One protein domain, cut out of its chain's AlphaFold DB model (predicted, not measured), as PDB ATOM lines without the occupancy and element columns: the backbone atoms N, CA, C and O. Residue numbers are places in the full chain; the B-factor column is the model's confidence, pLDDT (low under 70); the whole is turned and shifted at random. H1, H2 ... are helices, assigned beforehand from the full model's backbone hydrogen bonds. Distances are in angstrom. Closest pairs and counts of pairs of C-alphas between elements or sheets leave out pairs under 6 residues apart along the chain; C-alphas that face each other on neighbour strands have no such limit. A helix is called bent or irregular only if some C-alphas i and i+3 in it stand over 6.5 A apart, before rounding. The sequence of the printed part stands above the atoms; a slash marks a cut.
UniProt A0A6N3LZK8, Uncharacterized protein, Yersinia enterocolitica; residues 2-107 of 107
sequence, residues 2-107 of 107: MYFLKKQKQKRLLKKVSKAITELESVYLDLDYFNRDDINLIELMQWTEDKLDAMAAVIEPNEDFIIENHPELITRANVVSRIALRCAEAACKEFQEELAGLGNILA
ATOM      1  N   MET A   2     244.111 375.366 435.275       66.06
ATOM      2  CA  MET A   2     244.874 374.104 435.127       66.06
ATOM      3  C   MET A   2     244.487 372.987 436.114       66.06
ATOM      4  O   MET A   2     244.411 371.826 435.719       66.06
ATOM      5  N   TYR A   3     244.194 373.324 437.374       67.38
ATOM      6  CA  TYR A   3     243.886 372.327 438.410       67.38
ATOM      7  C   TYR A   3     242.587 371.551 438.128       67.38
ATOM      8  O   TYR A   3     242.529 370.332 438.280       67.38
ATOM      9  N   PHE A   4     241.557 372.239 437.624       68.38
ATOM     10  CA  PHE A   4     240.287 371.621 437.232       68.38
ATOM     11  C   PHE A   4     240.444 370.706 436.013       68.38
ATOM     12  O   PHE A   4     239.909 369.598 436.006       68.38
ATOM     13  N   LEU A   5     241.227 371.134 435.018       73.62
ATOM     14  CA  LEU A   5     241.518 370.331 433.828       73.62
ATOM     15  C   LEU A   5     242.311 369.061 434.178       73.62
ATOM     16  O   LEU A   5     242.003 367.991 433.652       73.62
ATOM     17  N   LYS A   6     243.276 369.146 435.106       77.00
ATOM     18  CA  LYS A   6     244.025 367.981 435.613       77.00
ATOM     19  C   LYS A   6     243.100 366.993 436.330       77.00
ATOM     20  O   LYS A   6     243.072 365.817 435.974       77.00
ATOM     21  N   LYS A   7     242.259 367.485 437.246       78.50
ATOM     22  CA  LYS A   7     241.285 366.667 437.989       78.50
ATOM     23  C   LYS A   7     240.262 365.991 437.068       78.50
ATOM     24  O   LYS A   7     239.892 364.837 437.274       78.50
ATOM     25  N   GLN A   8     239.825 366.680 436.012       79.12
ATOM     26  CA  GLN A   8     238.912 366.112 435.021       79.12
ATOM     27  C   GLN A   8     239.576 365.009 434.184       79.12
ATOM     28  O   GLN A   8     238.945 363.981 433.931       79.12
ATOM     29  N   LYS A   9     240.838 365.196 433.771       82.44
ATOM     30  CA  LYS A   9     241.612 364.169 433.055       82.44
ATOM     31  C   LYS A   9     241.826 362.924 433.920       82.44
ATOM     32  O   LYS A   9     241.519 361.833 433.454       82.44
ATOM     33  N   GLN A  10     242.218 363.094 435.183       83.06
ATOM     34  CA  GLN A  10     242.357 361.995 436.149       83.06
ATOM     35  C   GLN A  10     241.036 361.241 436.351       83.06
ATOM     36  O   GLN A  10     240.995 360.021 436.257       83.06
ATOM     37  N   LYS A  11     239.911 361.951 436.515       85.69
ATOM     38  CA  LYS A  11     238.594 361.303 436.639       85.69
ATOM     39  C   LYS A  11     238.210 360.494 435.392       85.69
ATOM     40  O   LYS A  11     237.632 359.416 435.509       85.69
ATOM     41  N   ARG A  12     238.500 361.011 434.193       87.56
ATOM     42  CA  ARG A  12     238.249 360.289 432.932       87.56
ATOM     43  C   ARG A  12     239.140 359.057 432.803       87.56
ATOM     44  O   ARG A  12     238.658 358.032 432.339       87.56
ATOM     45  N   LEU A  13     240.395 359.169 433.225       87.12
ATOM     46  CA  LEU A  13     241.351 358.072 433.253       87.12
ATOM     47  C   LEU A  13     240.871 356.936 434.157       87.12
ATOM     48  O   LEU A  13     240.689 355.821 433.680       87.12
ATOM     49  N   LEU A  14     240.561 357.245 435.417       87.12
ATOM     50  CA  LEU A  14     240.086 356.254 436.386       87.12
ATOM     51  C   LEU A  14     238.814 355.560 435.895       87.12
ATOM     52  O   LEU A  14     238.675 354.350 436.022       87.12
ATOM     53  N   LYS A  15     237.911 356.308 435.245       89.69
ATOM     54  CA  LYS A  15     236.707 355.732 434.641       89.69
ATOM     55  C   LYS A  15     237.025 354.749 433.507       89.69
ATOM     56  O   LYS A  15     236.311 353.765 433.367       89.69
ATOM     57  N   LYS A  16     238.052 355.012 432.691       88.19
ATOM     58  CA  LYS A  16     238.467 354.104 431.610       88.19
ATOM     59  C   LYS A  16     239.079 352.819 432.165       88.19
ATOM     60  O   LYS A  16     238.605 351.750 431.800       88.19
ATOM     61  N   VAL A  17     240.046 352.935 433.081       87.31
ATOM     62  CA  VAL A  17     240.694 351.776 433.724       87.31
ATOM     63  C   VAL A  17     239.665 350.933 434.463       87.31
ATOM     64  O   VAL A  17     239.545 349.741 434.215       87.31
ATOM     65  N   SER A  18     238.849 351.566 435.309       88.94
ATOM     66  CA  SER A  18     237.826 350.856 436.076       88.94
ATOM     67  C   SER A  18     236.807 350.162 435.178       88.94
ATOM     68  O   SER A  18     236.325 349.100 435.550       88.94
ATOM     69  N   LYS A  19     236.466 350.741 434.019       91.31
ATOM     70  CA  LYS A  19     235.556 350.100 433.068       91.31
ATOM     71  C   LYS A  19     236.181 348.840 432.465       91.31
ATOM     72  O   LYS A  19     235.520 347.811 432.471       91.31
ATOM     73  N   ALA A  20     237.424 348.915 431.986       88.88
ATOM     74  CA  ALA A  20     238.116 347.761 431.410       88.88
ATOM     75  C   ALA A  20     238.268 346.623 432.433       88.88
ATOM     76  O   ALA A  20     237.933 345.483 432.131       88.88
ATOM     77  N   ILE A  21     238.672 346.955 433.666       89.75
ATOM     78  CA  ILE A  21     238.779 345.986 434.765       89.75
ATOM     79  C   ILE A  21     237.423 345.337 435.046       89.75
ATOM     80  O   ILE A  21     237.336 344.120 435.068       89.75
ATOM     81  N   THR A  22     236.355 346.118 435.224       91.94
ATOM     82  CA  THR A  22     235.035 345.557 435.555       91.94
ATOM     83  C   THR A  22     234.445 344.707 434.432       91.94
ATOM     84  O   THR A  22     233.781 343.714 434.711       91.94
ATOM     85  N   GLU A  23     234.698 345.055 433.171       90.75
ATOM     86  CA  GLU A  23     234.306 344.209 432.040       90.75
ATOM     87  C   GLU A  23     235.044 342.866 432.078       90.75
ATOM     88  O   GLU A  23     234.407 341.820 431.987       90.75
ATOM     89  N   LEU A  24     236.359 342.870 432.293       88.88
ATOM     90  CA  LEU A  24     237.120 341.628 432.420       88.88
ATOM     91  C   LEU A  24     236.723 340.814 433.669       88.88
ATOM     92  O   LEU A  24     236.638 339.593 433.603       88.88
ATOM     93  N   GLU A  25     236.427 341.464 434.797       89.81
ATOM     94  CA  GLU A  25     235.914 340.796 436.004       89.81
ATOM     95  C   GLU A  25     234.572 340.110 435.746       89.81
ATOM     96  O   GLU A  25     234.362 339.003 436.226       89.81
ATOM     97  N   SER A  26     233.684 340.725 434.959       88.44
ATOM     98  CA  SER A  26     232.381 340.133 434.626       88.44
ATOM     99  C   SER A  26     232.469 338.847 433.802       88.44
ATOM    100  O   SER A  26     231.483 338.131 433.691       88.44
ATOM    101  N   VAL A  27     233.642 338.563 433.235       87.88
ATOM    102  CA  VAL A  27     233.940 337.335 432.493       87.88
ATOM    103  C   VAL A  27     234.717 336.366 433.378       87.88
ATOM    104  O   VAL A  27     234.308 335.230 433.578       87.88
ATOM    105  N   TYR A  28     235.845 336.812 433.930       85.62
ATOM    106  CA  TYR A  28     236.816 335.928 434.579       85.62
ATOM    107  C   TYR A  28     236.560 335.684 436.069       85.62
ATOM    108  O   TYR A  28     237.139 334.760 436.637       85.62
ATOM    109  N   LEU A  29     235.728 336.502 436.715       85.19
ATOM    110  CA  LEU A  29     235.280 336.271 438.094       85.19
ATOM    111  C   LEU A  29     233.837 335.763 438.168       85.19
ATOM    112  O   LEU A  29     233.361 335.462 439.262       85.19
ATOM    113  N   ASP A  30     233.148 335.664 437.032       86.00
ATOM    114  CA  ASP A  30     231.834 335.041 436.950       86.00
ATOM    115  C   ASP A  30     232.000 333.519 436.814       86.00
ATOM    116  O   ASP A  30     232.527 333.011 435.824       86.00
ATOM    117  N   LEU A  31     231.553 332.796 437.843       77.31
ATOM    118  CA  LEU A  31     231.639 331.335 437.914       77.31
ATOM    119  C   LEU A  31     230.756 330.643 436.869       77.31
ATOM    120  O   LEU A  31     231.010 329.486 436.541       77.31
ATOM    121  N   ASP A  32     229.747 331.341 436.346       80.81
ATOM    122  CA  ASP A  32     228.780 330.794 435.398       80.81
ATOM    123  C   ASP A  32     229.026 331.246 433.957       80.81
ATOM    124  O   ASP A  32     228.385 330.735 433.036       80.81
ATOM    125  N   TYR A  33     229.961 332.174 433.726       79.50
ATOM    126  CA  TYR A  33     230.227 332.690 432.383       79.50
ATOM    127  C   TYR A  33     230.633 331.574 431.422       79.50
ATOM    128  O   TYR A  33     230.107 331.516 430.316       79.50
ATOM    129  N   PHE A  34     231.505 330.667 431.875       75.88
ATOM    130  CA  PHE A  34     232.029 329.545 431.090       75.88
ATOM    131  C   PHE A  34     231.105 328.318 431.023       75.88
ATOM    132  O   PHE A  34     231.396 327.389 430.281       75.88
ATOM    133  N   ASN A  35     229.976 328.323 431.739       79.56
ATOM    134  CA  ASN A  35     228.973 327.249 431.677       79.56
ATOM    135  C   ASN A  35     228.025 327.393 430.472       79.56
ATOM    136  O   ASN A  35     227.065 326.635 430.348       79.56
ATOM    137  N   ARG A  36     228.240 328.398 429.615       77.31
ATOM    138  CA  ARG A  36     227.432 328.637 428.417       77.31
ATOM    139  C   ARG A  36     227.977 327.810 427.255       77.31
ATOM    140  O   ARG A  36     229.166 327.867 426.959       77.31
ATOM    141  N   ASP A  37     227.091 327.086 426.578       65.38
ATOM    142  CA  ASP A  37     227.447 326.170 425.485       65.38
ATOM    143  C   ASP A  37     227.919 326.883 424.197       65.38
ATOM    144  O   ASP A  37     228.413 326.240 423.274       65.38
ATOM    145  N   ASP A  38     227.759 328.206 424.101       75.00
ATOM    146  CA  ASP A  38     227.948 329.000 422.881       75.00
ATOM    147  C   ASP A  38     229.139 329.974 422.936       75.00
ATOM    148  O   ASP A  38     229.200 330.948 422.181       75.00
ATOM    149  N   ILE A  39     230.119 329.720 423.804       78.44
ATOM    150  CA  ILE A  39     231.282 330.604 423.934       78.44
ATOM    151  C   ILE A  39     232.266 330.354 422.798       78.44
ATOM    152  O   ILE A  39     232.957 329.337 422.738       78.44
ATOM    153  N   ASN A  40     232.411 331.353 421.932       82.56
ATOM    154  CA  ASN A  40     233.510 331.386 420.983       82.56
ATOM    155  C   ASN A  40     234.811 331.783 421.704       82.56
ATOM    156  O   ASN A  40     235.084 332.963 421.926       82.56
ATOM    157  N   LEU A  41     235.626 330.785 422.058       79.38
ATOM    158  CA  LEU A  41     236.894 330.986 422.768       79.38
ATOM    159  C   LEU A  41     237.887 331.868 421.995       79.38
ATOM    160  O   LEU A  41     238.645 332.609 422.614       79.38
ATOM    161  N   ILE A  42     237.881 331.829 420.658       80.19
ATOM    162  CA  ILE A  42     238.788 332.641 419.831       80.19
ATOM    163  C   ILE A  42     238.413 334.119 419.931       80.19
ATOM    164  O   ILE A  42     239.274 334.958 420.198       80.19
ATOM    165  N   GLU A  43     237.128 334.432 419.766       83.81
ATOM    166  CA  GLU A  43     236.624 335.800 419.928       83.81
ATOM    167  C   GLU A  43     236.824 336.300 421.359       83.81
ATOM    168  O   GLU A  43     237.184 337.458 421.565       83.81
ATOM    169  N   LEU A  44     236.653 335.420 422.351       85.50
ATOM    170  CA  LEU A  44     236.890 335.755 423.748       85.50
ATOM    171  C   LEU A  44     238.359 336.106 424.013       85.50
ATOM    172  O   LEU A  44     238.629 337.088 424.697       85.50
ATOM    173  N   MET A  45     239.309 335.347 423.458       83.56
ATOM    174  CA  MET A  45     240.739 335.646 423.595       83.56
ATOM    175  C   MET A  45     241.114 336.979 422.942       83.56
ATOM    176  O   MET A  45     241.796 337.780 423.577       83.56
ATOM    177  N   GLN A  46     240.628 337.241 421.724       86.31
ATOM    178  CA  GLN A  46     240.856 338.517 421.032       86.31
ATOM    179  C   GLN A  46     240.279 339.693 421.824       86.31
ATOM    180  O   GLN A  46     240.948 340.701 422.040       86.31
ATOM    181  N   TRP A  47     239.050 339.545 422.322       90.38
ATOM    182  CA  TRP A  47     238.421 340.558 423.160       90.38
ATOM    183  C   TRP A  47     239.209 340.798 424.452       90.38
ATOM    184  O   TRP A  47     239.383 341.945 424.863       90.38
ATOM    185  N   THR A  48     239.704 339.742 425.096       88.31
ATOM    186  CA  THR A  48     240.508 339.865 426.313       88.31
ATOM    187  C   THR A  48     241.820 340.592 426.052       88.31
ATOM    188  O   THR A  48     242.175 341.468 426.840       88.31
ATOM    189  N   GLU A  49     242.510 340.289 424.952       88.19
ATOM    190  CA  GLU A  49     243.729 340.992 424.532       88.19
ATOM    191  C   GLU A  49     243.464 342.493 424.341       88.19
ATOM    192  O   GLU A  49     244.097 343.315 425.004       88.19
ATOM    193  N   ASP A  50     242.423 342.854 423.581       91.75
ATOM    194  CA  ASP A  50     242.019 344.251 423.371       91.75
ATOM    195  C   ASP A  50     241.751 344.995 424.693       91.75
ATOM    196  O   ASP A  50     242.048 346.189 424.842       91.75
ATOM    197  N   LYS A  51     241.150 344.314 425.677       89.50
ATOM    198  CA  LYS A  51     240.847 344.899 426.991       89.50
ATOM    199  C   LYS A  51     242.085 345.051 427.860       89.50
ATOM    200  O   LYS A  51     242.187 346.065 428.559       89.50
ATOM    201  N   LEU A  52     242.995 344.084 427.825       88.31
ATOM    202  CA  LEU A  52     244.268 344.152 428.535       88.31
ATOM    203  C   LEU A  52     245.147 345.271 427.965       88.31
ATOM    204  O   LEU A  52     245.653 346.080 428.743       88.31
ATOM    205  N   ASP A  53     245.212 345.415 426.643       89.06
ATOM    206  CA  ASP A  53     245.932 346.505 425.979       89.06
ATOM    207  C   ASP A  53     245.318 347.871 426.298       89.06
ATOM    208  O   ASP A  53     246.016 348.818 426.675       89.06
ATOM    209  N   ALA A  54     243.988 347.985 426.226       88.44
ATOM    210  CA  ALA A  54     243.291 349.215 426.595       88.44
ATOM    211  C   ALA A  54     243.497 349.586 428.073       88.44
ATOM    212  O   ALA A  54     243.484 350.771 428.422       88.44
ATOM    213  N   MET A  55     243.663 348.592 428.945       88.31
ATOM    214  CA  MET A  55     243.981 348.790 430.353       88.31
ATOM    215  C   MET A  55     245.439 349.240 430.531       88.31
ATOM    216  O   MET A  55     245.672 350.264 431.179       88.31
ATOM    217  N   ALA A  56     246.400 348.541 429.921       86.50
ATOM    218  CA  ALA A  56     247.830 348.844 429.992       86.50
ATOM    219  C   ALA A  56     248.144 350.251 429.465       86.50
ATOM    220  O   ALA A  56     248.747 351.054 430.176       86.50
ATOM    221  N   ALA A  57     247.590 350.623 428.305       88.69
ATOM    222  CA  ALA A  57     247.764 351.945 427.695       88.69
ATOM    223  C   ALA A  57     247.317 353.116 428.593       88.69
ATOM    224  O   ALA A  57     247.671 354.275 428.355       88.69
ATOM    225  N   VAL A  58     246.496 352.842 429.610       86.69
ATOM    226  CA  VAL A  58     246.028 353.844 430.568       86.69
ATOM    227  C   VAL A  58     246.784 353.759 431.896       86.69
ATOM    228  O   VAL A  58     247.049 354.811 432.490       86.69
ATOM    229  N   ILE A  59     247.135 352.554 432.353       85.56
ATOM    230  CA  ILE A  59     247.873 352.339 433.601       85.56
ATOM    231  C   ILE A  59     249.332 352.781 433.457       85.56
ATOM    232  O   ILE A  59     249.759 353.610 434.254       85.56
ATOM    233  N   GLU A  60     250.058 352.323 432.434       85.75
ATOM    234  CA  GLU A  60     251.509 352.558 432.299       85.75
ATOM    235  C   GLU A  60     251.895 354.046 432.350       85.75
ATOM    236  O   GLU A  60     252.759 354.416 433.143       85.75
ATOM    237  N   PRO A  61     251.235 354.972 431.620       87.81
ATOM    238  CA  PRO A  61     251.648 356.376 431.638       87.81
ATOM    239  C   PRO A  61     251.270 357.109 432.936       87.81
ATOM    240  O   PRO A  61     251.566 358.295 433.082       87.81
ATOM    241  N   ASN A  62     250.525 356.456 433.834       86.56
ATOM    242  CA  ASN A  62     249.955 357.048 435.045       86.56
ATOM    243  C   ASN A  62     250.207 356.175 436.282       86.56
ATOM    244  O   ASN A  62     249.527 356.358 437.293       86.56
ATOM    245  N   GLU A  63     251.156 355.245 436.194       82.81
ATOM    246  CA  GLU A  63     251.402 354.204 437.186       82.81
ATOM    247  C   GLU A  63     251.659 354.801 438.573       82.81
ATOM    248  O   GLU A  63     250.920 354.486 439.503       82.81
ATOM    249  N   ASP A  64     252.575 355.769 438.686       87.25
ATOM    250  CA  ASP A  64     252.884 356.465 439.946       87.25
ATOM    251  C   ASP A  64     251.629 357.051 440.614       87.25
ATOM    252  O   ASP A  64     251.380 356.864 441.804       87.25
ATOM    253  N   PHE A  65     250.775 357.719 439.830       86.94
ATOM    254  CA  PHE A  65     249.541 358.316 440.341       86.94
ATOM    255  C   PHE A  65     248.556 357.254 440.837       86.94
ATOM    256  O   PHE A  65     247.900 357.456 441.862       86.94
ATOM    257  N   ILE A  66     248.420 356.150 440.100       86.88
ATOM    258  CA  ILE A  66     247.503 355.066 440.453       86.88
ATOM    259  C   ILE A  66     248.028 354.322 441.681       86.88
ATOM    260  O   ILE A  66     247.242 354.050 442.576       86.88
ATOM    261  N   ILE A  67     249.329 354.052 441.782       87.69
ATOM    262  CA  ILE A  67     249.923 353.408 442.958       87.69
ATOM    263  C   ILE A  67     249.700 354.260 444.213       87.69
ATOM    264  O   ILE A  67     249.286 353.736 445.245       87.69
ATOM    265  N   GLU A  68     249.917 355.574 444.125       88.12
ATOM    266  CA  GLU A  68     249.782 356.474 445.275       88.12
ATOM    267  C   GLU A  68     248.328 356.694 445.721       88.12
ATOM    268  O   GLU A  68     248.073 356.878 446.911       88.12
ATOM    269  N   ASN A  69     247.372 356.723 444.786       88.19
ATOM    270  CA  ASN A  69     246.001 357.177 445.068       88.19
ATOM    271  C   ASN A  69     244.932 356.087 444.917       88.19
ATOM    272  O   ASN A  69     243.859 356.215 445.505       88.19
ATOM    273  N   HIS A  70     245.201 355.062 444.107       88.50
ATOM    274  CA  HIS A  70     244.257 354.016 443.703       88.50
ATOM    275  C   HIS A  70     244.914 352.619 443.562       88.50
ATOM    276  O   HIS A  70     244.744 351.957 442.525       88.50
ATOM    277  N   PRO A  71     245.680 352.132 444.563       88.38
ATOM    278  CA  PRO A  71     246.390 350.848 444.480       88.38
ATOM    279  C   PRO A  71     245.449 349.642 444.300       88.38
ATOM    280  O   PRO A  71     245.854 348.587 443.797       88.38
ATOM    281  N   GLU A  72     244.171 349.789 444.657       89.50
ATOM    282  CA  GLU A  72     243.132 348.791 444.418       89.50
ATOM    283  C   GLU A  72     242.948 348.477 442.928       89.50
ATOM    284  O   GLU A  72     242.654 347.334 442.580       89.50
ATOM    285  N   LEU A  73     243.152 349.457 442.038       88.31
ATOM    286  CA  LEU A  73     243.019 349.251 440.596       88.31
ATOM    287  C   LEU A  73     244.136 348.355 440.057       88.31
ATOM    288  O   LEU A  73     243.855 347.466 439.259       88.31
ATOM    289  N   ILE A  74     245.369 348.534 440.538       87.94
ATOM    290  CA  ILE A  74     246.508 347.681 440.163       87.94
ATOM    291  C   ILE A  74     246.287 346.255 440.664       87.94
ATOM    292  O   ILE A  74     246.463 345.292 439.922       87.94
ATOM    293  N   THR A  75     245.838 346.111 441.912       89.56
ATOM    294  CA  THR A  75     245.554 344.792 442.491       89.56
ATOM    295  C   THR A  75     244.489 344.046 441.685       89.56
ATOM    296  O   THR A  75     244.686 342.883 441.336       89.56
ATOM    297  N   ARG A  76     243.379 344.715 441.349       90.75
ATOM    298  CA  ARG A  76     242.291 344.119 440.559       90.75
ATOM    299  C   ARG A  76     242.734 343.768 439.143       90.75
ATOM    300  O   ARG A  76     242.485 342.650 438.703       90.75
ATOM    301  N   ALA A  77     243.445 344.675 438.474       88.44
ATOM    302  CA  ALA A  77     244.036 344.419 437.164       88.44
ATOM    303  C   ALA A  77     244.916 343.160 437.187       88.44
ATOM    304  O   ALA A  77     244.735 342.267 436.367       88.44
ATOM    305  N   ASN A  78     245.793 343.027 438.185       88.56
ATOM    306  CA  ASN A  78     246.679 341.869 438.318       88.56
ATOM    307  C   ASN A  78     245.928 340.550 438.538       88.56
ATOM    308  O   ASN A  78     246.299 339.532 437.954       88.56
ATOM    309  N   VAL A  79     244.887 340.545 439.378       89.50
ATOM    310  CA  VAL A  79     244.068 339.344 439.619       89.50
ATOM    311  C   VAL A  79     243.424 338.875 438.320       89.50
ATOM    312  O   VAL A  79     243.544 337.709 437.951       89.50
ATOM    313  N   VAL A  80     242.789 339.800 437.613       88.00
ATOM    314  CA  VAL A  80     242.062 339.517 436.381       88.00
ATOM    315  C   VAL A  80     243.006 339.072 435.266       88.00
ATOM    316  O   VAL A  80     242.765 338.029 434.665       88.00
ATOM    317  N   SER A  81     244.119 339.780 435.045       86.81
ATOM    318  CA  SER A  81     245.135 339.389 434.059       86.81
ATOM    319  C   SER A  81     245.696 337.998 434.343       86.81
ATOM    320  O   SER A  81     245.899 337.202 433.428       86.81
ATOM    321  N   ARG A  82     245.919 337.666 435.620       88.50
ATOM    322  CA  ARG A  82     246.408 336.343 436.019       88.50
ATOM    323  C   ARG A  82     245.389 335.242 435.729       88.50
ATOM    324  O   ARG A  82     245.789 334.171 435.283       88.50
ATOM    325  N   ILE A  83     244.108 335.475 436.010       85.25
ATOM    326  CA  ILE A  83     243.053 334.492 435.733       85.25
ATOM    327  C   ILE A  83     242.888 334.318 434.224       85.25
ATOM    328  O   ILE A  83     242.910 333.185 433.752       85.25
ATOM    329  N   ALA A  84     242.843 335.416 433.469       85.00
ATOM    330  CA  ALA A  84     242.782 335.389 432.012       85.00
ATOM    331  C   ALA A  84     243.927 334.567 431.399       85.00
ATOM    332  O   ALA A  84     243.682 333.691 430.571       85.00
ATOM    333  N   LEU A  85     245.164 334.772 431.875       86.19
ATOM    334  CA  LEU A  85     246.328 333.995 431.444       86.19
ATOM    335  C   LEU A  85     246.160 332.499 431.742       86.19
ATOM    336  O   LEU A  85     246.434 331.664 430.886       86.19
ATOM    337  N   ARG A  86     245.684 332.143 432.941       82.50
ATOM    338  CA  ARG A  86     245.452 330.739 433.318       82.50
ATOM    339  C   ARG A  86     244.377 330.077 432.464       82.50
ATOM    340  O   ARG A  86     244.551 328.922 432.086       82.50
ATOM    341  N   CYS A  87     243.303 330.794 432.146       80.12
ATOM    342  CA  CYS A  87     242.266 330.311 431.239       80.12
ATOM    343  C   CYS A  87     242.828 330.072 429.830       80.12
ATOM    344  O   CYS A  87     242.574 329.023 429.247       80.12
ATOM    345  N   ALA A  88     243.645 330.993 429.311       79.50
ATOM    346  CA  ALA A  88     244.291 330.830 428.009       79.50
ATOM    347  C   ALA A  88     245.276 329.644 427.987       79.50
ATOM    348  O   ALA A  88     245.277 328.855 427.046       79.50
ATOM    349  N   GLU A  89     246.081 329.469 429.041       81.06
ATOM    350  CA  GLU A  89     246.975 328.311 429.188       81.06
ATOM    351  C   GLU A  89     246.207 326.982 429.195       81.06
ATOM    352  O   GLU A  89     246.664 326.011 428.591       81.06
ATOM    353  N   ALA A  90     245.065 326.926 429.888       78.50
ATOM    354  CA  ALA A  90     244.220 325.737 429.944       78.50
ATOM    355  C   ALA A  90     243.610 325.416 428.573       78.50
ATOM    356  O   ALA A  90     243.774 324.297 428.095       78.50
ATOM    357  N   ALA A  91     243.027 326.413 427.898       75.12
ATOM    358  CA  ALA A  91     242.474 326.245 426.556       75.12
ATOM    359  C   ALA A  91     243.538 325.756 425.558       75.12
ATOM    360  O   ALA A  91     243.314 324.808 424.813       75.12
ATOM    361  N   CYS A  92     244.743 326.340 425.581       77.56
ATOM    362  CA  CYS A  92     245.851 325.895 424.735       77.56
ATOM    363  C   CYS A  92     246.258 324.436 424.993       77.56
ATOM    364  O   CYS A  92     246.629 323.742 424.047       77.56
ATOM    365  N   LYS A  93     246.207 323.963 426.245       76.31
ATOM    366  CA  LYS A  93     246.497 322.558 426.571       76.31
ATOM    367  C   LYS A  93     245.428 321.619 426.031       76.31
ATOM    368  O   LYS A  93     245.792 320.627 425.415       76.31
ATOM    369  N   GLU A  94     244.151 321.950 426.199       71.62
ATOM    370  CA  GLU A  94     243.046 321.151 425.654       71.62
ATOM    371  C   GLU A  94     243.145 321.047 424.125       71.62
ATOM    372  O   GLU A  94     243.131 319.946 423.579       71.62
ATOM    373  N   PHE A  95     243.404 322.162 423.433       72.12
ATOM    374  CA  PHE A  95     243.655 322.146 421.987       72.12
ATOM    375  C   PHE A  95     244.871 321.288 421.595       72.12
ATOM    376  O   PHE A  95     244.844 320.599 420.573       72.12
ATOM    377  N   GLN A  96     245.955 321.319 422.378       73.19
ATOM    378  CA  GLN A  96     247.128 320.471 422.134       73.19
ATOM    379  C   GLN A  96     246.823 318.983 422.343       73.19
ATOM    380  O   GLN A  96     247.298 318.156 421.563       73.19
ATOM    381  N   GLU A  97     246.037 318.639 423.362       75.19
ATOM    382  CA  GLU A  97     245.604 317.267 423.640       75.19
ATOM    383  C   GLU A  97     244.684 316.732 422.533       75.19
ATOM    384  O   GLU A  97     244.888 315.610 422.063       75.19
ATOM    385  N   GLU A  98     243.748 317.543 422.031       70.62
ATOM    386  CA  GLU A  98     242.904 317.191 420.881       70.62
ATOM    387  C   GLU A  98     243.726 316.963 419.604       70.62
ATOM    388  O   GLU A  98     243.538 315.961 418.906       70.62
ATOM    389  N   LEU A  99     244.689 317.844 419.310       71.94
ATOM    390  CA  LEU A  99     245.594 317.689 418.166       71.94
ATOM    391  C   LEU A  99     246.466 316.433 418.282       71.94
ATOM    392  O   LEU A  99     246.656 315.721 417.293       71.94
ATOM    393  N   ALA A 100     246.982 316.134 419.477       72.50
ATOM    394  CA  ALA A 100     247.752 314.919 419.729       72.50
ATOM    395  C   ALA A 100     246.886 313.654 419.573       72.50
ATOM    396  O   ALA A 100     247.343 312.658 419.006       72.50
ATOM    397  N   GLY A 101     245.625 313.707 420.011       65.12
ATOM    398  CA  GLY A 101     244.640 312.643 419.813       65.12
ATOM    399  C   GLY A 101     244.331 312.386 418.335       65.12
ATOM    400  O   GLY A 101     244.300 311.234 417.907       65.12
ATOM    401  N   LEU A 102     244.187 313.444 417.530       60.38
ATOM    402  CA  LEU A 102     243.996 313.348 416.077       60.38
ATOM    403  C   LEU A 102     245.249 312.838 415.348       60.38
ATOM    404  O   LEU A 102     245.134 312.070 414.391       60.38
ATOM    405  N   GLY A 103     246.444 313.202 415.821       54.03
ATOM    406  CA  GLY A 103     247.716 312.689 415.301       54.03
ATOM    407  C   GLY A 103     247.867 311.171 415.448       54.03
ATOM    408  O   GLY A 103     248.438 310.532 414.570       54.03
ATOM    409  N   ASN A 104     247.287 310.579 416.496       52.03
ATOM    410  CA  ASN A 104     247.247 309.125 416.698       52.03
ATOM    411  C   ASN A 104     246.214 308.393 415.821       52.03
ATOM    412  O   ASN A 104     246.263 307.173 415.731       52.03
ATOM    413  N   ILE A 105     245.268 309.106 415.202       50.97
ATOM    414  CA  ILE A 105     244.262 308.519 414.295       50.97
ATOM    415  C   ILE A 105     244.778 308.485 412.843       50.97
ATOM    416  O   ILE A 105     244.280 307.714 412.024       50.97
ATOM    417  N   LEU A 106     245.783 309.308 412.517       45.94
ATOM    418  CA  LEU A 106     246.384 309.429 411.180       45.94
ATOM    419  C   LEU A 106     247.711 308.659 411.005       45.94
ATOM    420  O   LEU A 106     248.275 308.701 409.910       45.94
ATOM    421  N   ALA A 107     248.203 307.983 412.048       45.44
ATOM    422  CA  ALA A 107     249.387 307.114 412.031       45.44
ATOM    423  C   ALA A 107     248.984 305.633 412.026       45.44
ATOM    424  O   ALA A 107     249.664 304.849 411.325       45.44
TER     425      ALA A 107
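AT A GLANCE: This is residues 2 to 107 of the 107 residues of an uncharacterized protein of Yersinia enterocolitica (UniProt A0A6N3LZK8). Three helices form a loose up-and-down bundle, each running against the one before, with free ends of H1 and H3 sticking out at opposite ends. The printed part has 106 residues with helices H1, H2, H3 in that order: all helix, no named strand. It is loose, radius of gyration of the C-alphas 18.3 A, spanning 71 by 24 by 19 A.

HOW THE PARTS SIT: H1, residues 2 to 28, and H2, residues 41 to 69, form a hairpin; their closest C-alphas, of Val 17 and Met 55, are 5.6 A apart. H1, with residues 17 to 28 alone, touches H3, residues 71 to 103; the closest C-alphas, of Ile 21 and Ala 77, are 6.0 A apart. H2 and H3 form a hairpin at a shallow tilt of 25 degrees; their closest C-alphas, of Ile 67 and Ile 74, are 7.2 A apart. Every O i to N i+4 pair is within hydrogen-bond range in H3, 22 of 23 in H1, 20 of 25 in H2.

IN THESE COORDINATES: H1 runs 39.0 A from C-alpha 2 at (244.874, 374.104, 435.127). H2, 35.6 A, is irregular, kinked 85 degrees near residue 62; C-alphas 61 and 64 are 8.4 A apart. H3 runs 48.1 A to C-alpha 103 at (247.716, 312.689, 415.301).

THE WHOLE: The printed part has no cut; H1 to H2 is a long link. Residues 2 to 4, 37 and 101 to 107 have pLDDT under 70.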